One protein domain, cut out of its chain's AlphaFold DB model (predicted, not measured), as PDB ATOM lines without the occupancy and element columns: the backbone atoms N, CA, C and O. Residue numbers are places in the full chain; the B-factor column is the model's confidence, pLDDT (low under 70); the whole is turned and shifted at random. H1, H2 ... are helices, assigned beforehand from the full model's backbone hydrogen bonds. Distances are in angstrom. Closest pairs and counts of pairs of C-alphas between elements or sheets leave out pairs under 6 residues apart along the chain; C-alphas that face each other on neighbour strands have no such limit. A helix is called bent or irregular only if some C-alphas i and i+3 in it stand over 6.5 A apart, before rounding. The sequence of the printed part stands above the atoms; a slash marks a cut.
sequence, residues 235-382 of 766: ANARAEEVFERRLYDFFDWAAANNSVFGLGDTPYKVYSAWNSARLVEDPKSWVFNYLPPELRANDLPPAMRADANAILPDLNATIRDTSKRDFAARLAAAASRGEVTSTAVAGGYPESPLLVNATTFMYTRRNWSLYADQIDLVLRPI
ATOM      1  N   ALA A 235      -2.688  -0.450  31.315       38.88
ATOM      2  CA  ALA A 235      -2.583  -0.147  32.741       38.88
ATOM      3  C   ALA A 235      -3.825   0.607  33.230       38.88
ATOM      4  O   ALA A 235      -4.248   0.372  34.350       38.88
ATOM      5  N   ASN A 236      -4.471   1.417  32.382       42.31
ATOM      6  CA  ASN A 236      -5.669   2.196  32.691       42.31
ATOM      7  C   ASN A 236      -6.940   1.347  32.669       42.31
ATOM      8  O   ASN A 236      -7.821   1.590  33.478       42.31
ATOM      9  N   ALA A 237      -7.063   0.335  31.805       43.25
ATOM     10  CA  ALA A 237      -8.210  -0.576  31.857       43.25
ATOM     11  C   ALA A 237      -8.232  -1.383  33.169       43.25
ATOM     12  O   ALA A 237      -9.304  -1.590  33.753       43.25
ATOM     13  N   ARG A 238      -7.042  -1.784  33.653       47.50
ATOM     14  CA  ARG A 238      -6.834  -2.340  34.998       47.50
ATOM     15  C   ARG A 238      -7.026  -1.266  36.072       47.50
ATOM     16  O   ARG A 238      -7.757  -1.519  37.021       47.50
ATOM     17  N   ALA A 239      -6.438  -0.082  35.907       50.16
ATOM     18  CA  ALA A 239      -6.545   1.035  36.844       50.16
ATOM     19  C   ALA A 239      -7.993   1.445  37.067       50.16
ATOM     20  O   ALA A 239      -8.361   1.689  38.196       50.16
ATOM     21  N   GLU A 240      -8.837   1.483  36.036       55.00
ATOM     22  CA  GLU A 240     -10.246   1.866  36.147       55.00
ATOM     23  C   GLU A 240     -11.056   0.833  36.928       55.00
ATOM     24  O   GLU A 240     -11.857   1.197  37.782       55.00
ATOM     25  N   GLU A 241     -10.817  -0.457  36.691       60.97
ATOM     26  CA  GLU A 241     -11.471  -1.531  37.442       60.97
ATOM     27  C   GLU A 241     -10.995  -1.571  38.900       60.97
ATOM     28  O   GLU A 241     -11.780  -1.759  39.828       60.97
ATOM     29  N   VAL A 242      -9.691  -1.374  39.115       65.75
ATOM     30  CA  VAL A 242      -9.104  -1.283  40.454       65.75
ATOM     31  C   VAL A 242      -9.545  -0.001  41.162       65.75
ATOM     32  O   VAL A 242      -9.834  -0.040  42.351       65.75
ATOM     33  N   PHE A 243      -9.671   1.110  40.447       70.19
ATOM     34  CA  PHE A 243     -10.138   2.392  40.958       70.19
ATOM     35  C   PHE A 243     -11.608   2.329  41.350       70.19
ATOM     36  O   PHE A 243     -11.972   2.780  42.431       70.19
ATOM     37  N   GLU A 244     -12.450   1.738  40.501       75.00
ATOM     38  CA  GLU A 244     -13.853   1.506  40.817       75.00
ATOM     39  C   GLU A 244     -13.968   0.638  42.079       75.00
ATOM     40  O   GLU A 244     -14.637   1.042  43.030       75.00
ATOM     41  N   ARG A 245     -13.238  -0.485  42.157       78.69
ATOM     42  CA  ARG A 245     -13.137  -1.273  43.399       78.69
ATOM     43  C   ARG A 245     -12.710  -0.424  44.590       78.69
ATOM     44  O   ARG A 245     -13.330  -0.503  45.644       78.69
ATOM     45  N   ARG A 246     -11.699   0.423  44.415       82.94
ATOM     46  CA  ARG A 246     -11.166   1.266  45.485       82.94
ATOM     47  C   ARG A 246     -12.176   2.297  45.978       82.94
ATOM     48  O   ARG A 246     -12.237   2.577  47.172       82.94
ATOM     49  N   LEU A 247     -12.999   2.817  45.074       84.62
ATOM     50  CA  LEU A 247     -14.114   3.692  45.402       84.62
ATOM     51  C   LEU A 247     -15.195   2.945  46.206       84.62
ATOM     52  O   LEU A 247     -15.727   3.499  47.167       84.62
ATOM     53  N   TYR A 248     -15.479   1.678  45.880       87.94
ATOM     54  CA  TYR A 248     -16.364   0.839  46.699       87.94
ATOM     55  C   TYR A 248     -15.766   0.521  48.077       87.94
ATOM     56  O   TYR A 248     -16.485   0.639  49.070       87.94
ATOM     57  N   ASP A 249     -14.463   0.227  48.169       89.00
ATOM     58  CA  ASP A 249     -13.775   0.053  49.458       89.00
ATOM     59  C   ASP A 249     -13.889   1.318  50.322       89.00
ATOM     60  O   ASP A 249     -14.097   1.246  51.537       89.00
ATOM     61  N   PHE A 250     -13.788   2.497  49.697       90.31
ATOM     62  CA  PHE A 250     -14.019   3.770  50.368       90.31
ATOM     63  C   PHE A 250     -15.458   3.885  50.888       90.31
ATOM     64  O   PHE A 250     -15.649   4.323  52.024       90.31
ATOM     65  N   PHE A 251     -16.471   3.477  50.117       93.75
ATOM     66  CA  PHE A 251     -17.863   3.492  50.585       93.75
ATOM     67  C   PHE A 251     -18.076   2.568  51.785       93.75
ATOM     68  O   PHE A 251     -18.758   2.953  52.737       93.75
ATOM     69  N   ASP A 252     -17.461   1.387  51.773       92.94
ATOM     70  CA  ASP A 252     -17.449   0.470  52.911       92.94
ATOM     71  C   ASP A 252     -16.790   1.089  54.145       92.94
ATOM     72  O   ASP A 252     -17.364   1.087  55.240       92.94
ATOM     73  N   TRP A 253     -15.608   1.674  53.968       92.00
ATOM     74  CA  TRP A 253     -14.872   2.316  55.048       92.00
ATOM     75  C   TRP A 253     -15.621   3.520  55.625       92.00
ATOM     76  O   TRP A 253     -15.750   3.644  56.844       92.00
ATOM     77  N   ALA A 254     -16.157   4.398  54.781       91.94
ATOM     78  CA  ALA A 254     -16.906   5.568  55.222       91.94
ATOM     79  C   ALA A 254     -18.196   5.160  55.949       91.94
ATOM     80  O   ALA A 254     -18.542   5.777  56.958       91.94
ATOM     81  N   ALA A 255     -18.855   4.081  55.507       93.25
ATOM     82  CA  ALA A 255     -20.035   3.533  56.170       93.25
ATOM     83  C   ALA A 255     -19.717   2.991  57.570       93.25
ATOM     84  O   ALA A 255     -20.437   3.275  58.530       93.25
ATOM     85  N   ALA A 256     -18.598   2.275  57.716       92.56
ATOM     86  CA  ALA A 256     -18.108   1.823  59.017       92.56
ATOM     87  C   ALA A 256     -17.756   2.994  59.958       92.56
ATOM     88  O   ALA A 256     -17.825   2.851  61.178       92.56
ATOM     89  N   ASN A 257     -17.438   4.165  59.398       90.38
ATOM     90  CA  ASN A 257     -17.111   5.393  60.122       90.38
ATOM     91  C   ASN A 257     -18.254   6.430  60.095       90.38
ATOM     92  O   ASN A 257     -18.025   7.632  60.256       90.38
ATOM     93  N   ASN A 258     -19.508   5.991  59.927       90.06
ATOM     94  CA  ASN A 258     -20.662   6.892  59.827       90.06
ATOM     95  C   ASN A 258     -20.859   7.790  61.060       90.06
ATOM     96  O   ASN A 258     -21.346   8.910  60.928       90.06
ATOM     97  N   SER A 259     -20.462   7.343  62.255       86.50
ATOM     98  CA  SER A 259     -20.508   8.171  63.472       86.50
ATOM     99  C   SER A 259     -19.636   9.430  63.380       86.50
ATOM    100  O   SER A 259     -19.883  10.390  64.106       86.50
ATOM    101  N   VAL A 260     -18.640   9.427  62.490       82.50
ATOM    102  CA  VAL A 260     -17.712  10.536  62.263       82.50
ATOM    103  C   VAL A 260     -18.188  11.421  61.112       82.50
ATOM    104  O   VAL A 260     -18.275  12.637  61.275       82.50
ATOM    105  N   PHE A 261     -18.501  10.826  59.959       82.50
ATOM    106  CA  PHE A 261     -18.764  11.578  58.722       82.50
ATOM    107  C   PHE A 261     -20.257  11.835  58.467       82.50
ATOM    108  O   PHE A 261     -20.633  12.804  57.803       82.50
ATOM    109  N   GLY A 262     -21.141  10.990  59.004       86.00
ATOM    110  CA  GLY A 262     -22.586  11.105  58.811       86.00
ATOM    111  C   GLY A 262     -23.018  11.020  57.343       86.00
ATOM    112  O   GLY A 262     -23.959  11.718  56.966       86.00
ATOM    113  N   LEU A 263     -22.302  10.242  56.522       86.69
ATOM    114  CA  LEU A 263     -22.580  10.044  55.089       86.69
ATOM    115  C   LEU A 263     -23.530   8.864  54.818       86.69
ATOM    116  O   LEU A 263     -24.012   8.708  53.700       86.69
ATOM    117  N   GLY A 264     -23.810   8.039  55.828       89.62
ATOM    118  CA  GLY A 264     -24.593   6.812  55.718       89.62
ATOM    119  C   GLY A 264     -23.919   5.645  56.434       89.62
ATOM    120  O   GLY A 264     -22.705   5.534  56.410       89.62
ATOM    121  N   ASP A 265     -24.697   4.770  57.070       92.19
ATOM    122  CA  ASP A 265     -24.228   3.570  57.792       92.19
ATOM    123  C   ASP A 265     -24.151   2.310  56.909       92.19
ATOM    124  O   ASP A 265     -23.934   1.198  57.395       92.19
ATOM    125  N   THR A 266     -24.328   2.474  55.600       93.81
ATOM    126  CA  THR A 266     -24.198   1.430  54.582       93.81
ATOM    127  C   THR A 266     -23.463   1.990  53.361       93.81
ATOM    128  O   THR A 266     -23.547   3.196  53.098       93.81
ATOM    129  N   PRO A 267     -22.786   1.146  52.563       94.00
ATOM    130  CA  PRO A 267     -22.087   1.600  51.362       94.00
ATOM    131  C   PRO A 267     -23.034   2.243  50.360       94.00
ATOM    132  O   PRO A 267     -22.683   3.239  49.743       94.00
ATOM    133  N   TYR A 268     -24.259   1.721  50.235       91.12
ATOM    134  CA  TYR A 268     -25.279   2.306  49.371       91.12
ATOM    135  C   TYR A 268     -25.632   3.742  49.782       91.12
ATOM    136  O   TYR A 268     -25.734   4.616  48.920       91.12
ATOM    137  N   LYS A 269     -25.778   4.028  51.083       90.12
ATOM    138  CA  LYS A 269     -26.068   5.392  51.555       90.12
ATOM    139  C   LYS A 269     -24.889   6.332  51.321       90.12
ATOM    140  O   LYS A 269     -25.110   7.448  50.858       90.12
ATOM    141  N   VAL A 270     -23.657   5.866  51.544       92.75
ATOM    142  CA  VAL A 270     -22.450   6.653  51.244       92.75
ATOM    143  C   VAL A 270     -22.317   6.918  49.745       92.75
ATOM    144  O   VAL A 270     -22.135   8.067  49.354       92.75
ATOM    145  N   TYR A 271     -22.465   5.894  48.899       91.50
ATOM    146  CA  TYR A 271     -22.524   6.043  47.441       91.50
ATOM    147  C   TYR A 271     -23.590   7.062  47.047       91.50
ATOM    148  O   TYR A 271     -23.345   7.920  46.207       91.50
ATOM    149  N   SER A 272     -24.766   6.997  47.668       87.44
ATOM    150  CA  SER A 272     -25.861   7.917  47.372       87.44
ATOM    151  C   SER A 272     -25.503   9.358  47.736       87.44
ATOM    152  O   SER A 272     -25.722  10.256  46.926       87.44
ATOM    153  N   ALA A 273     -24.892   9.577  48.905       85.75
ATOM    154  CA  ALA A 273     -24.381  10.881  49.323       85.75
ATOM    155  C   ALA A 273     -23.309  11.404  48.352       85.75
ATOM    156  O   ALA A 273     -23.406  12.526  47.858       85.75
ATOM    157  N   TRP A 274     -22.331  10.566  48.013       87.75
ATOM    158  CA  TRP A 274     -21.278  10.865  47.043       87.75
ATOM    159  C   TRP A 274     -21.840  11.212  45.653       87.75
ATOM    160  O   TRP A 274     -21.467  12.218  45.048       87.75
ATOM    161  N   ASN A 275     -22.795  10.419  45.165       84.06
ATOM    162  CA  ASN A 275     -23.445  10.601  43.874       84.06
ATOM    163  C   ASN A 275     -24.310  11.870  43.839       84.06
ATOM    164  O   ASN A 275     -24.398  12.526  42.804       84.06
ATOM    165  N   SER A 276     -24.924  12.256  44.958       82.31
ATOM    166  CA  SER A 276     -25.578  13.560  45.083       82.31
ATOM    167  C   SER A 276     -24.561  14.698  45.072       82.31
ATOM    168  O   SER A 276     -24.744  15.657  44.328       82.31
ATOM    169  N   ALA A 277     -23.477  14.580  45.840       75.62
ATOM    170  CA  ALA A 277     -22.462  15.618  45.967       75.62
ATOM    171  C   ALA A 277     -21.812  15.946  44.612       75.62
ATOM    172  O   ALA A 277     -21.795  17.105  44.200       75.62
ATOM    173  N   ARG A 278     -21.388  14.926  43.851       74.25
ATOM    174  CA  ARG A 278     -20.795  15.131  42.515       74.25
ATOM    175  C   ARG A 278     -21.750  15.831  41.537       74.25
ATOM    176  O   ARG A 278     -21.307  16.607  40.703       74.25
ATOM    177  N   LEU A 279     -23.059  15.557  41.628       74.00
ATOM    178  CA  LEU A 279     -24.076  16.158  40.753       74.00
ATOM    179  C   LEU A 279     -24.467  17.577  41.192       74.00
ATOM    180  O   LEU A 279     -24.949  18.347  40.363       74.00
ATOM    181  N   VAL A 280     -24.282  17.912  42.473       72.06
ATOM    182  CA  VAL A 280     -24.421  19.282  42.992       72.06
ATOM    183  C   VAL A 280     -23.271  20.157  42.501       72.06
ATOM    184  O   VAL A 280     -23.526  21.277  42.065       72.06
ATOM    185  N   GLU A 281     -22.034  19.654  42.545       66.62
ATOM    186  CA  GLU A 281     -20.868  20.383  42.027       66.62
ATOM    187  C   GLU A 281     -20.946  20.588  40.515       66.62
ATOM    188  O   GLU A 281     -20.795  21.708  40.033       66.62
ATOM    189  N   ASP A 282     -21.199  19.510  39.771       66.50
ATOM    190  CA  ASP A 282     -21.326  19.565  38.323       66.50
ATOM    191  C   ASP A 282     -22.508  18.710  37.851       66.50
ATOM    192  O   ASP A 282     -22.412  17.481  37.721       66.50
ATOM    193  N   PRO A 283     -23.629  19.353  37.486       70.75
ATOM    194  CA  PRO A 283     -24.777  18.659  36.935       70.75
ATOM    195  C   PRO A 283     -24.474  17.871  35.661       70.75
ATOM    196  O   PRO A 283     -25.287  17.011  35.340       70.75
ATOM    197  N   LYS A 284     -23.370  18.139  34.934       66.19
ATOM    198  CA  LYS A 284     -22.933  17.417  33.719       66.19
ATOM    199  C   LYS A 284     -22.133  16.149  34.018       66.19
ATOM    200  O   LYS A 284     -22.006  15.290  33.143       66.19
ATOM    201  N   SER A 285     -21.696  15.959  35.260       64.06
ATOM    202  CA  SER A 285     -20.959  14.770  35.683       64.06
ATOM    203  C   SER A 285     -21.794  13.479  35.631       64.06
ATOM    204  O   SER A 285     -21.244  12.389  35.777       64.06
ATOM    205  N   TRP A 286     -23.100  13.538  35.330       62.41
ATOM    206  CA  TRP A 286     -23.948  12.362  35.052       62.41
ATOM    207  C   TRP A 286     -23.390  11.426  33.965       62.41
ATOM    208  O   TRP A 286     -23.779  10.262  33.915       62.41
ATOM    209  N   VAL A 287     -22.488  11.919  33.108       56.12
ATOM    210  CA  VAL A 287     -21.783  11.115  32.099       56.12
ATOM    211  C   VAL A 287     -20.935   9.993  32.722       56.12
ATOM    212  O   VAL A 287     -20.656   8.997  32.056       56.12
ATOM    213  N   PHE A 288     -20.567  10.138  33.998       61.97
ATOM    214  CA  PHE A 288     -19.945   9.103  34.813       61.97
ATOM    215  C   PHE A 288     -21.034   8.320  35.555       61.97
ATOM    216  O   PHE A 288     -21.760   8.880  36.387       61.97
ATOM    217  N   ASN A 289     -21.155   7.031  35.238       66.31
ATOM    218  CA  ASN A 289     -22.188   6.147  35.771       66.31
ATOM    219  C   ASN A 289     -21.564   4.976  36.535       66.31
ATOM    220  O   ASN A 289     -21.441   3.879  36.000       66.31
ATOM    221  N   TYR A 290     -21.176   5.214  37.785       74.88
ATOM    222  CA  TYR A 290     -20.828   4.136  38.713       74.88
ATOM    223  C   TYR A 290     -22.116   3.503  39.222       74.88
ATOM    224  O   TYR A 290     -23.028   4.232  39.620       74.88
ATOM    225  N   LEU A 291     -22.216   2.176  39.193       79.88
ATOM    226  CA  LEU A 291     -23.414   1.496  39.673       79.88
ATOM    227  C   LEU A 291     -23.509   1.586  41.205       79.88
ATOM    228  O   LEU A 291     -22.497   1.683  41.893       79.88
ATOM    229  N   PRO A 292     -24.721   1.566  41.774       82.56
ATOM    230  CA  PRO A 292     -24.863   1.525  43.219       82.56
ATOM    231  C   PRO A 292     -24.273   0.221  43.799       82.56
ATOM    232  O   PRO A 292     -24.449  -0.850  43.199       82.56
ATOM    233  N   PRO A 293     -23.619   0.280  44.978       87.94
ATOM    234  CA  PRO A 293     -23.257  -0.905  45.754       87.94
ATOM    235  C   PRO A 293     -24.493  -1.747  46.086       87.94
ATOM    236  O   PRO A 293     -25.620  -1.251  46.052       87.94
ATOM    237  N   GLU A 294     -24.285  -3.015  46.449       87.38
ATOM    238  CA  GLU A 294     -25.389  -3.863  46.908       87.38
ATOM    239  C   GLU A 294     -26.043  -3.262  48.160       87.38
ATOM    240  O   GLU A 294     -25.361  -2.862  49.109       87.38
ATOM    241  N   LEU A 295     -27.372  -3.252  48.179       86.44
ATOM    242  CA  LEU A 295     -28.141  -2.928  49.367       86.44
ATOM    243  C   LEU A 295     -27.904  -3.966  50.466       86.44
ATOM    244  O   LEU A 295     -27.840  -5.174  50.226       86.44
ATOM    245  N   ARG A 296     -27.857  -3.476  51.701       90.00
ATOM    246  CA  ARG A 296     -27.813  -4.246  52.943       90.00
ATOM    247  C   ARG A 296     -29.156  -4.144  53.659       90.00
ATOM    248  O   ARG A 296     -29.947  -3.240  53.417       90.00
ATOM    249  N   ALA A 297     -29.400  -5.023  54.631       87.00
ATOM    250  CA  ALA A 297     -30.636  -4.989  55.420       87.00
ATOM    251  C   ALA A 297     -30.899  -3.614  56.074       87.00
ATOM    252  O   ALA A 297     -32.044  -3.187  56.179       87.00
ATOM    253  N   ASN A 298     -29.849  -2.883  56.466       86.25
ATOM    254  CA  ASN A 298     -29.967  -1.543  57.057       86.25
ATOM    255  C   ASN A 298     -30.351  -0.437  56.057       86.25
ATOM    256  O   ASN A 298     -30.672   0.677  56.485       86.25
ATOM    257  N   ASP A 299     -30.348  -0.727  54.756       84.31
ATOM    258  CA  ASP A 299     -30.918   0.144  53.726       84.31
ATOM    259  C   ASP A 299     -32.441   0.038  53.652       84.31
ATOM    260  O   ASP A 299     -33.097   0.959  53.173       84.31
ATOM    261  N   LEU A 300     -33.008  -1.056  54.172       82.50
ATOM    262  CA  LEU A 300     -34.448  -1.262  54.209       82.50
ATOM    263  C   LEU A 300     -35.089  -0.572  55.429       82.50
ATOM    264  O   LEU A 300     -34.474  -0.482  56.511       82.50
ATOM    265  N   PRO A 301     -36.361  -0.150  55.301       81.44
ATOM    266  CA  PRO A 301     -37.168   0.294  56.429       81.44
ATOM    267  C   PRO A 301     -37.183  -0.765  57.540       81.44
ATOM    268  O   PRO A 301     -37.210  -1.959  57.228       81.44
ATOM    269  N   PRO A 302     -37.206  -0.381  58.834       84.44
ATOM    270  CA  PRO A 302     -37.157  -1.329  59.951       84.44
ATOM    271  C   PRO A 302     -38.160  -2.486  59.844       84.44
ATOM    272  O   PRO A 302     -37.817  -3.618  60.175       84.44
ATOM    273  N   ALA A 303     -39.361  -2.215  59.322       81.19
ATOM    274  CA  ALA A 303     -40.422  -3.204  59.135       81.19
ATOM    275  C   ALA A 303     -40.078  -4.318  58.127       81.19
ATOM    276  O   ALA A 303     -40.654  -5.394  58.204       81.19
ATOM    277  N   MET A 304     -39.143  -4.077  57.205       79.25
ATOM    278  CA  MET A 304     -38.797  -4.991  56.108       79.25
ATOM    279  C   MET A 304     -37.463  -5.712  56.324       79.25
ATOM    280  O   MET A 304     -37.094  -6.591  55.549       79.25
ATOM    281  N   ARG A 305     -36.716  -5.361  57.380       86.12
ATOM    282  CA  ARG A 305     -35.377  -5.922  57.626       86.12
ATOM    283  C   ARG A 305     -35.404  -7.412  57.945       86.12
ATOM    284  O   ARG A 305     -34.436  -8.102  57.645       86.12
ATOM    285  N   ALA A 306     -36.496  -7.898  58.534       86.06
ATOM    286  CA  ALA A 306     -36.678  -9.318  58.831       86.06
ATOM    287  C   ALA A 306     -36.699 -10.178  57.553       86.06
ATOM    288  O   ALA A 306     -36.184 -11.293  57.565       86.06
ATOM    289  N   ASP A 307     -37.196  -9.619  56.446       86.62
ATOM    290  CA  ASP A 307     -37.333 -10.297  55.153       86.62
ATOM    291  C   ASP A 307     -36.227  -9.904  54.157       86.62
ATOM    292  O   ASP A 307     -36.293 -10.230  52.972       86.62
ATOM    293  N   ALA A 308     -35.179  -9.213  54.624       83.62
ATOM    294  CA  ALA A 308     -34.140  -8.641  53.769       83.62
ATOM    295  C   ALA A 308     -33.504  -9.673  52.825       83.62
ATOM    296  O   ALA A 308     -33.327  -9.395  51.644       83.62
ATOM    297  N   ASN A 309     -33.225 -10.888  53.306       88.56
ATOM    298  CA  ASN A 309     -32.620 -11.939  52.482       88.56
ATOM    299  C   ASN A 309     -33.495 -12.348  51.284       88.56
ATOM    300  O   ASN A 309     -32.955 -12.765  50.265       88.56
ATOM    301  N   ALA A 310     -34.823 -12.232  51.400       84.88
ATOM    302  CA  ALA A 310     -35.751 -12.540  50.314       84.88
ATOM    303  C   ALA A 310     -35.936 -11.356  49.350       84.88
ATOM    304  O   ALA A 310     -36.153 -11.564  48.164       84.88
ATOM    305  N   ILE A 311     -35.842 -10.121  49.852       83.56
ATOM    306  CA  ILE A 311     -36.171  -8.899  49.097       83.56
ATOM    307  C   ILE A 311     -34.950  -8.313  48.373       83.56
ATOM    308  O   ILE A 311     -35.066  -7.805  47.258       83.56
ATOM    309  N   LEU A 312     -33.777  -8.350  49.010       84.88
ATOM    310  CA  LEU A 312     -32.576  -7.664  48.527       84.88
ATOM    311  C   LEU A 312     -32.105  -8.118  47.135       84.88
ATOM    312  O   LEU A 312     -31.714  -7.232  46.376       84.88
ATOM    313  N   PRO A 313     -32.137  -9.413  46.748       87.88
ATOM    314  CA  PRO A 313     -31.695  -9.826  45.412       87.88
ATOM    315  C   PRO A 313     -32.475  -9.139  44.281       87.88
ATOM    316  O   PRO A 313     -31.870  -8.506  43.411       87.88
ATOM    317  N   ASP A 314     -33.807  -9.184  44.337       82.38
ATOM    318  CA  ASP A 314     -34.683  -8.593  43.316       82.38
ATOM    319  C   ASP A 314     -34.597  -7.063  43.315       82.38
ATOM    320  O   ASP A 314     -34.570  -6.418  42.261       82.38
ATOM    321  N   LEU A 315     -34.495  -6.462  44.502       79.50
ATOM    322  CA  LEU A 315     -34.357  -5.018  44.643       79.50
ATOM    323  C   LEU A 315     -33.009  -4.515  44.102       79.50
ATOM    324  O   LEU A 315     -32.975  -3.512  43.388       79.50
ATOM    325  N   ASN A 316     -31.914  -5.228  44.376       83.06
ATOM    326  CA  ASN A 316     -30.592  -4.921  43.826       83.06
ATOM    327  C   ASN A 316     -30.593  -5.009  42.297       83.06
ATOM    328  O   ASN A 316     -30.083  -4.100  41.638       83.06
ATOM    329  N   ALA A 317     -31.199  -6.055  41.722       78.38
ATOM    330  CA  ALA A 317     -31.345  -6.181  40.272       78.38
ATOM    331  C   ALA A 317     -32.135  -4.998  39.685       78.38
ATOM    332  O   ALA A 317     -31.675  -4.329  38.758       78.38
ATOM    333  N   THR A 318     -33.274  -4.665  40.296       79.56
ATOM    334  CA  THR A 318     -34.157  -3.582  39.841       79.56
ATOM    335  C   THR A 318     -33.481  -2.211  39.894       79.56
ATOM    336  O   THR A 318     -33.605  -1.418  38.954       79.56
ATOM    337  N   ILE A 319     -32.757  -1.910  40.975       75.19
ATOM    338  CA  ILE A 319     -32.046  -0.638  41.135       75.19
ATOM    339  C   ILE A 319     -30.929  -0.517  40.099       75.19
ATOM    340  O   ILE A 319     -30.856   0.507  39.421       75.19
ATOM    341  N   ARG A 320     -30.107  -1.559  39.912       76.56
ATOM    342  CA  ARG A 320     -29.048  -1.552  38.887       76.56
ATOM    343  C   ARG A 320     -29.623  -1.344  37.489       76.56
ATOM    344  O   ARG A 320     -29.117  -0.510  36.740       76.56
ATOM    345  N   ASP A 321     -30.696  -2.053  37.150       73.94
ATOM    346  CA  ASP A 321     -31.359  -1.919  35.851       73.94
ATOM    347  C   ASP A 321     -31.950  -0.523  35.646       73.94
ATOM    348  O   ASP A 321     -31.871   0.040  34.553       73.94
ATOM    349  N   THR A 322     -32.510   0.069  36.698       73.81
ATOM    350  CA  THR A 322     -33.025   1.443  36.656       73.81
ATOM    351  C   THR A 322     -31.894   2.444  36.441       73.81
ATOM    352  O   THR A 322     -31.992   3.263  35.532       73.81
ATOM    353  N   SER A 323     -30.781   2.327  37.175       70.81
ATOM    354  CA  SER A 323     -29.596   3.169  36.968       70.81
ATOM    355  C   SER A 323     -29.059   3.069  35.537       70.81
ATOM    356  O   SER A 323     -28.735   4.089  34.926       70.81
ATOM    357  N   LYS A 324     -29.018   1.860  34.957       66.56
ATOM    358  CA  LYS A 324     -28.619   1.649  33.554       66.56
ATOM    359  C   LYS A 324     -29.571   2.336  32.570       66.56
ATOM    360  O   LYS A 324     -29.111   3.016  31.651       66.56
ATOM    361  N   ARG A 325     -30.888   2.194  32.760       70.25
ATOM    362  CA  ARG A 325     -31.901   2.834  31.901       70.25
ATOM    363  C   ARG A 325     -31.852   4.357  31.982       70.25
ATOM    364  O   ARG A 325     -31.881   5.013  30.942       70.25
ATOM    365  N   ASP A 326     -31.731   4.915  33.182       66.75
ATOM    366  CA  ASP A 326     -31.644   6.362  33.394       66.75
ATOM    367  C   ASP A 326     -30.404   6.954  32.723       66.75
ATOM    368  O   ASP A 326     -30.481   7.998  32.069       66.75
ATOM    369  N   PHE A 327     -29.265   6.269  32.834       63.88
ATOM    370  CA  PHE A 327     -28.052   6.648  32.122       63.88
ATOM    371  C   PHE A 327     -28.256   6.623  30.602       63.88
ATOM    372  O   PHE A 327     -27.961   7.615  29.930       63.88
ATOM    373  N   ALA A 328     -28.813   5.536  30.058       61.62
ATOM    374  CA  ALA A 328     -29.081   5.411  28.627       61.62
ATOM    375  C   ALA A 328     -30.017   6.521  28.111       61.62
ATOM    376  O   ALA A 328     -29.765   7.104  27.056       61.62
ATOM    377  N   ALA A 329     -31.054   6.871  28.878       65.25
ATOM    378  CA  ALA A 329     -31.979   7.949  28.541       65.25
ATOM    379  C   ALA A 329     -31.295   9.328  28.537       65.25
ATOM    380  O   ALA A 329     -31.467  10.105  27.593       65.25
ATOM    381  N   ARG A 330     -30.475   9.630  29.554       63.62
ATOM    382  CA  ARG A 330     -29.693  10.880  29.616       63.62
ATOM    383  C   ARG A 330     -28.688  10.972  28.471       63.62
ATOM    384  O   ARG A 330     -28.567  12.031  27.854       63.62
ATOM    385  N   LEU A 331     -28.028   9.860  28.145       59.50
ATOM    386  CA  LEU A 331     -27.091   9.769  27.030       59.50
ATOM    387  C   LEU A 331     -27.784  10.019  25.688       59.50
ATOM    388  O   LEU A 331     -27.297  10.826  24.899       59.50
ATOM    389  N   ALA A 332     -28.934   9.387  25.449       61.50
ATOM    390  CA  ALA A 332     -29.728   9.606  24.244       61.50
ATOM    391  C   ALA A 332     -30.172  11.074  24.113       61.50
ATOM    392  O   ALA A 332     -30.041  11.666  23.043       61.50
ATOM    393  N   ALA A 333     -30.619  11.687  25.214       65.62
ATOM    394  CA  ALA A 333     -31.020  13.090  25.239       65.62
ATOM    395  C   ALA A 333     -29.842  14.053  24.991       65.62
ATOM    396  O   ALA A 333     -30.006  15.075  24.327       65.62
ATOM    397  N   ALA A 334     -28.651  13.757  25.514       59.88
ATOM    398  CA  ALA A 334     -27.451  14.548  25.237       59.88
ATOM    399  C   ALA A 334     -26.976  14.377  23.788       59.88
ATOM    400  O   ALA A 334     -26.579  15.349  23.142       59.88
ATOM    401  N   ALA A 335     -27.062  13.156  23.249       57.91
ATOM    402  CA  ALA A 335     -26.716  12.863  21.862       57.91
ATOM    403  C   ALA A 335     -27.623  13.628  20.894       57.91
ATOM    404  O   ALA A 335     -27.124  14.239  19.951       57.91
ATOM    405  N   SER A 336     -28.933  13.692  21.169       64.38
ATOM    406  CA  SER A 336     -29.873  14.465  20.349       64.38
ATOM    407  C   SER A 336     -29.620  15.976  20.382       64.38
ATOM    408  O   SER A 336     -30.092  16.684  19.499       64.38
ATOM    409  N   ARG A 337     -28.883  16.481  21.382       70.12
ATOM    410  CA  ARG A 337     -28.454  17.889  21.480       70.12
ATOM    411  C   ARG A 337     -27.051  18.145  20.915       70.12
ATOM    412  O   ARG A 337     -26.596  19.281  20.940       70.12
ATOM    413  N   GLY A 338     -26.351  17.116  20.425       54.78
ATOM    414  CA  GLY A 338     -24.967  17.241  19.948       54.78
ATOM    415  C   GLY A 338     -23.932  17.478  21.059       54.78
ATOM    416  O   GLY A 338     -22.790  17.815  20.773       54.78
ATOM    417  N   GLU A 339     -24.296  17.285  22.330       56.41
ATOM    418  CA  GLU A 339     -23.424  17.537  23.493       56.41
ATOM    419  C   GLU A 339     -22.431  16.391  23.755       56.41
ATOM    420  O   GLU A 339     -21.462  16.535  24.502       56.41
ATOM    421  N   VAL A 340     -22.664  15.230  23.139       51.81
ATOM    422  CA  VAL A 340     -21.817  14.040  23.308       51.81
ATOM    423  C   VAL A 340     -20.494  14.193  22.561       51.81
ATOM    424  O   VAL A 340     -19.459  13.796  23.086       51.81
ATOM    425  N   THR A 341     -20.498  14.800  21.370       42.47
ATOM    426  CA  THR A 341     -19.286  15.011  20.564       42.47
ATOM    427  C   THR A 341     -18.402  16.115  21.137       42.47
ATOM    428  O   THR A 341     -17.195  15.931  21.176       42.47
ATOM    429  N   SER A 342     -18.954  17.210  21.672       36.47
ATOM    430  CA  SER A 342     -18.149  18.256  22.330       36.47
ATOM    431  C   SER A 342     -17.476  17.758  23.615       36.47
ATOM    432  O   SER A 342     -16.306  18.041  23.843       36.47
ATOM    433  N   THR A 343     -18.174  16.942  24.408       37.25
ATOM    434  CA  THR A 343     -17.634  16.340  25.640       37.25
ATOM    435  C   THR A 343     -16.624  15.216  25.351       37.25
ATOM    436  O   THR A 343     -15.693  15.009  26.122       37.25
ATOM    437  N   ALA A 344     -16.781  14.489  24.237       35.06
ATOM    438  CA  ALA A 344     -15.874  13.410  23.829       35.06
ATOM    439  C   ALA A 344     -14.635  13.895  23.050       35.06
ATOM    440  O   ALA A 344     -13.577  13.289  23.175       35.06
ATOM    441  N   VAL A 345     -14.747  14.971  22.262       31.12
ATOM    442  CA  VAL A 345     -13.657  15.507  21.420       31.12
ATOM    443  C   VAL A 345     -12.789  16.522  22.173       31.12
ATOM    444  O   VAL A 345     -11.606  16.637  21.878       31.12
ATOM    445  N   ALA A 346     -13.323  17.223  23.180       29.73
ATOM    446  CA  ALA A 346     -12.551  18.195  23.963       29.73
ATOM    447  C   ALA A 346     -11.657  17.571  25.053       29.73
ATOM    448  O   ALA A 346     -11.039  18.310  25.812       29.73
ATOM    449  N   GLY A 347     -11.613  16.236  25.184       34.19
ATOM    450  CA  GLY A 347     -10.868  15.576  26.264       34.19
ATOM    451  C   GLY A 347     -11.279  16.068  27.655       34.19
ATOM    452  O   GLY A 347     -10.432  16.154  28.538       34.19
ATOM    453  N   GLY A 348     -12.552  16.458  27.817       36.41
ATOM    454  CA  GLY A 348     -13.031  17.221  28.963       36.41
ATOM    455  C   GLY A 348     -12.710  16.516  30.271       36.41
ATOM    456  O   GLY A 348     -13.351  15.520  30.616       36.41
ATOM    457  N   TYR A 349     -11.719  17.041  30.988       40.00
ATOM    458  CA  TYR A 349     -11.527  16.732  32.395       40.00
ATOM    459  C   TYR A 349     -12.863  16.965  33.115       40.00
ATOM    460  O   TYR A 349     -13.575  17.914  32.772       40.00
ATOM    461  N   PRO A 350     -13.257  16.099  34.063       47.44
ATOM    462  CA  PRO A 350     -14.436  16.372  34.867       47.44
ATOM    463  C   PRO A 350     -14.275  17.746  35.528       47.44
ATOM    464  O   PRO A 350     -13.317  17.969  36.257       47.44
ATOM    465  N   GLU A 351     -15.218  18.656  35.285       49.06
ATOM    466  CA  GLU A 351     -15.268  19.957  35.969       49.06
ATOM    467  C   GLU A 351     -15.697  19.796  37.439       49.06
ATOM    468  O   GLU A 351     -15.634  20.758  38.193       49.06
ATOM    469  N   SER A 352     -16.131  18.595  37.866       56.50
ATOM    470  CA  SER A 352     -16.374  18.267  39.278       56.50
ATOM    471  C   SER A 352     -15.050  18.041  40.015       56.50
ATOM    472  O   SER A 352     -14.386  17.021  39.772       56.50
ATOM    473  N   PRO A 353     -14.700  18.903  40.991       61.81
ATOM    474  CA  PRO A 353     -13.568  18.667  41.876       61.81
ATOM    475  C   PRO A 353     -13.672  17.336  42.629       61.81
ATOM    476  O   PRO A 353     -12.656  16.680  42.821       61.81
ATOM    477  N   LEU A 354     -14.869  16.877  43.022       64.62
ATOM    478  CA  LEU A 354     -15.048  15.576  43.682       64.62
ATOM    479  C   LEU A 354     -14.610  14.394  42.821       64.62
ATOM    480  O   LEU A 354     -14.061  13.436  43.367       64.62
ATOM    481  N   LEU A 355     -14.863  14.423  41.509       63.50
ATOM    482  CA  LEU A 355     -14.446  13.349  40.604       63.50
ATOM    483  C   LEU A 355     -12.948  13.398  40.315       63.50
ATOM    484  O   LEU A 355     -12.301  12.354  40.332       63.50
ATOM    485  N   VAL A 356     -12.387  14.593  40.105       58.69
ATOM    486  CA  VAL A 356     -10.935  14.767  39.948       58.69
ATOM    487  C   VAL A 356     -10.220  14.293  41.210       58.69
ATOM    488  O   VAL A 356      -9.349  13.431  41.148       58.69
ATOM    489  N   ASN A 357     -10.650  14.765  42.375       62.06
ATOM    490  CA  ASN A 357     -10.030  14.421  43.646       62.06
ATOM    491  C   ASN A 357     -10.207  12.943  44.001       62.06
ATOM    492  O   ASN A 357      -9.320  12.381  44.639       62.06
ATOM    493  N   ALA A 358     -11.292  12.289  43.560       66.38
ATOM    494  CA  ALA A 358     -11.459  10.844  43.719       66.38
ATOM    495  C   ALA A 358     -10.232  10.097  43.182       66.38
ATOM    496  O   ALA A 358      -9.684   9.246  43.874       66.38
ATOM    497  N   THR A 359      -9.751  10.475  41.989       63.16
ATOM    498  CA  THR A 359      -8.592   9.837  41.341       63.16
ATOM    499  C   THR A 359      -7.332   9.882  42.199       63.16
ATOM    500  O   THR A 359      -6.611   8.897  42.259       63.16
ATOM    501  N   THR A 360      -7.115  10.973  42.938       62.72
ATOM    502  CA  THR A 360      -5.945  11.153  43.810       62.72
ATOM    503  C   THR A 360      -6.163  10.564  45.203       62.72
ATOM    504  O   THR A 360      -5.279   9.931  45.777       62.72
ATOM    505  N   PHE A 361      -7.345  10.742  45.788       71.12
ATOM    506  CA  PHE A 361      -7.618  10.279  47.145       71.12
ATOM    507  C   PHE A 361      -7.780   8.764  47.245       71.12
ATOM    508  O   PHE A 361      -7.588   8.213  48.325       71.12
ATOM    509  N   MET A 362      -8.078   8.075  46.142       79.31
ATOM    510  CA  MET A 362      -8.083   6.613  46.124       79.31
ATOM    511  C   MET A 362      -6.678   6.000  46.083       79.31
ATOM    512  O   MET A 362      -6.551   4.820  46.405       79.31
ATOM    513  N   TYR A 363      -5.628   6.778  45.775       74.81
ATOM    514  CA  TYR A 363      -4.246   6.279  45.776       74.81
ATOM    515  C   TYR A 363      -3.821   5.790  47.153       74.81
ATOM    516  O   TYR A 363      -3.054   4.850  47.244       74.81
ATOM    517  N   THR A 364      -4.318   6.373  48.242       78.19
ATOM    518  CA  THR A 364      -4.002   5.866  49.579       78.19
ATOM    519  C   THR A 364      -5.147   6.076  50.552       78.19
ATOM    520  O   THR A 364      -5.766   7.143  50.584       78.19
ATOM    521  N   ARG A 365      -5.392   5.096  51.430       82.38
ATOM    522  CA  ARG A 365      -6.437   5.214  52.462       82.38
ATOM    523  C   ARG A 365      -6.186   6.337  53.456       82.38
ATOM    524  O   ARG A 365      -7.123   6.795  54.109       82.38
ATOM    525  N   ARG A 366      -4.946   6.829  53.561       75.31
ATOM    526  CA  ARG A 366      -4.610   8.008  54.379       75.31
ATOM    527  C   ARG A 366      -5.447   9.228  53.983       75.31
ATOM    528  O   ARG A 366      -5.785  10.049  54.834       75.31
ATOM    529  N   ASN A 367      -5.836   9.300  52.715       75.56
ATOM    530  CA  ASN A 367      -6.577  10.412  52.150       75.56
ATOM    531  C   ASN A 367      -8.103  10.278  52.262       75.56
ATOM    532  O   ASN A 367      -8.826  11.245  52.035       75.56
ATOM    533  N   TRP A 368      -8.623   9.110  52.639       84.69
ATOM    534  CA  TRP A 368     -10.068   8.860  52.644       84.69
ATOM    535  C   TRP A 368     -10.837   9.743  53.626       84.69
ATOM    536  O   TRP A 368     -11.962  10.142  53.341       84.69
ATOM    537  N   SER A 369     -10.219  10.109  54.751       80.06
ATOM    538  CA  SER A 369     -10.824  11.052  55.699       80.06
ATOM    539  C   SER A 369     -11.039  12.441  55.090       80.06
ATOM    540  O   SER A 369     -12.112  13.011  55.264       80.06
ATOM    541  N   LEU A 370     -10.070  12.940  54.312       75.38
ATOM    542  CA  LEU A 370     -10.190  14.201  53.573       75.38
ATOM    543  C   LEU A 370     -11.285  14.114  52.512       75.38
ATOM    544  O   LEU A 370     -12.062  15.052  52.350       75.38
ATOM    545  N   TYR A 371     -11.381  12.976  51.824       80.81
ATOM    546  CA  TYR A 371     -12.395  12.791  50.795       80.81
ATOM    547  C   TYR A 371     -13.816  12.727  51.367       80.81
ATOM    548  O   TYR A 371     -14.726  13.366  50.842       80.81
ATOM    549  N   ALA A 372     -14.004  12.023  52.485       84.12
ATOM    550  CA  ALA A 372     -15.278  11.996  53.197       84.12
ATOM    551  C   ALA A 372     -15.692  13.396  53.688       84.12
ATOM    552  O   ALA A 372     -16.854  13.779  53.542       84.12
ATOM    553  N   ASP A 373     -14.739  14.183  54.196       77.19
ATOM    554  CA  ASP A 373     -14.973  15.571  54.608       77.19
ATOM    555  C   ASP A 373     -15.306  16.485  53.405       77.19
ATOM    556  O   ASP A 373     -16.143  17.380  53.526       77.19
ATOM    557  N   GLN A 374     -14.731  16.245  52.218       77.12
ATOM    558  CA  GLN A 374     -15.100  16.973  50.996       77.12
ATOM    559  C   GLN A 374     -16.555  16.694  50.586       77.12
ATOM    560  O   GLN A 374     -17.303  17.633  50.311       77.12
ATOM    561  N   ILE A 375     -16.975  15.422  50.575       80.44
ATOM    562  CA  ILE A 375     -18.364  15.036  50.260       80.44
ATOM    563  C   ILE A 375     -19.330  15.722  51.232       80.44
ATOM    564  O   ILE A 375     -20.348  16.277  50.817       80.44
ATOM    565  N   ASP A 376     -18.991  15.721  52.523       78.50
ATOM    566  CA  ASP A 376     -19.753  16.414  53.554       78.50
ATOM    567  C   ASP A 376     -19.911  17.915  53.258       78.50
ATOM    568  O   ASP A 376     -21.031  18.426  53.256       78.50
ATOM    569  N   LEU A 377     -18.809  18.614  52.980       74.38
ATOM    570  CA  LEU A 377     -18.812  20.059  52.736       74.38
ATOM    571  C   LEU A 377     -19.661  20.458  51.525       74.38
ATOM    572  O   LEU A 377     -20.320  21.498  51.563       74.38
ATOM    573  N   VAL A 378     -19.676  19.633  50.476       73.12
ATOM    574  CA  VAL A 378     -20.502  19.859  49.281       73.12
ATOM    575  C   VAL A 378     -21.989  19.708  49.599       73.12
ATOM    576  O   VAL A 378     -22.803  20.531  49.183       73.12
ATOM    577  N   LEU A 379     -22.360  18.675  50.359       76.06
ATOM    578  CA  LEU A 379     -23.759  18.420  50.722       76.06
ATOM    579  C   LEU A 379     -24.275  19.376  51.804       76.06
ATOM    580  O   LEU A 379     -25.470  19.679  51.852       76.06
ATOM    581  N   ARG A 380     -23.393  19.819  52.704       74.12
ATOM    582  CA  ARG A 380     -23.709  20.621  53.893       74.12
ATOM    583  C   ARG A 380     -22.776  21.840  53.967       74.12
ATOM    584  O   ARG A 380     -21.902  21.888  54.838       74.12
ATOM    585  N   PRO A 381     -22.968  22.843  53.088       65.00
ATOM    586  CA  PRO A 381     -22.072  23.989  52.988       65.00
ATOM    587  C   PRO A 381     -22.056  24.847  54.261       65.00
ATOM    588  O   PRO A 381     -23.057  24.993  54.970       65.00
ATOM    589  N   ILE A 382     -20.899  25.449  54.536       60.72
ATOM    590  CA  ILE A 382     -20.678  26.375  55.657       60.72
ATOM    591  C   ILE A 382     -20.957  27.832  55.278       60.72
ATOM    592  O   ILE A 382     -20.863  28.211  54.108       60.72
TER     593      ILE A 382
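AT A GLANCE: This is residues 235 to 382 of the 766 residues of the protein "TAP domain protein" of Tsukamurella paurometabola (strain ATCC 8368 / DSM 20162 / CCUG 35730 / CIP 100753 / JCM 10117 / KCTC 9821 / NBRC 16120 / NCIMB 702349 / NCTC 13040) (UniProt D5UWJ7). What shape do the parts make? Helices H1, H3, H7 and H8 pack into a mostly crossed cluster, in which H7 and H8 lie side by side as a hairpin. The long helix H5, kinked near residue 309, is a separate bar beyond the link of residues 288 to 301, with short H4 and H6 near its last residues. What is the make-up? The printed part has 148 residues with eight named helices, H1 to H8 in chain order, and no named strand: all helix. It is compact, with a radius of gyration of the C-alphas of 16.5 A and spans of 50 by 37 by 35 A.

HOW THE PARTS SIT: What does the first helix touch? H1, residues 235 to 256, touches H3, residues 267 to 281, with residues 248 to 255 alone; the closest C-alphas, of Phe 251 and Pro 267, are 4.7 A apart, and the tilt of 68 degrees, opposite ways, is steep, only just short of about perpendicular. H8, residues 365 to 379, only just touches H1 and H2, residues 258 to 261, with 3 pairs of C-alphas within 8 A each; the closest are those of Phe 250 and Trp 368, 6.8 A, and of Phe 261 and Ala 372, 6.5 A. What else meets H3? It touches H8, closest C-alphas Ala 277 and Leu 379, 5.7 A, at a steep tilt of 59 degrees, the same way. It touches H7, residues 353 to 361, closest C-alphas Arg 278 and Leu 354, 5.9 A; H7 and H8 form a hairpin at a shallow tilt of 11 degrees. Where is the longest helix? H5, residues 302 to 336, is apart from H1, H2, H3, H7 and H8. It only just touches H4, residues 283 to 287, closest C-alphas Val 287 and Leu 331, 7.5 A, and touches H6, residues 339 to 345, only at the corner, again only just, with 3 pairs each. How complete are the helix backbones? Every O i to N i+4 pair is within hydrogen-bond range in H1 and H6, against 10 of 11 in H3, 25 of 31 in H5, 3 of 5 in H7, 9 of 11 in H8 and 0 of 1 in H4, where 1 of 2 O i to N i+3 pairs is; H2 is too short for such a pair.

IN THESE COORDINATES: Where do the first and last helices lie? H1 begins at C-alpha 235 (-2.583, -0.147, 32.741) and is 30.6 A long; H8 ends at C-alpha 379 (-23.759, 18.420, 50.722) and is 21.9 A long. Which helices are irregular? H5, 43.3 A long, has C-alphas 306 and 309 8.0 A apart, H8 has 366 and 369 7.0 A apart, and H4 only just, with 283 and 286 6.6 A apart.

THE WHOLE: How far does it reach? The two C-alphas farthest apart, of Ala 306 and Ala 346, are 50.5 A apart; residues 344 to 349 stand free. Is it continuous and sure? The printed part has no cut, and H4 to H5 is the long link, of 14 residues. The mean pLDDT of the printed part is 72.8, with 53 residues under 70, among them 338 to 360.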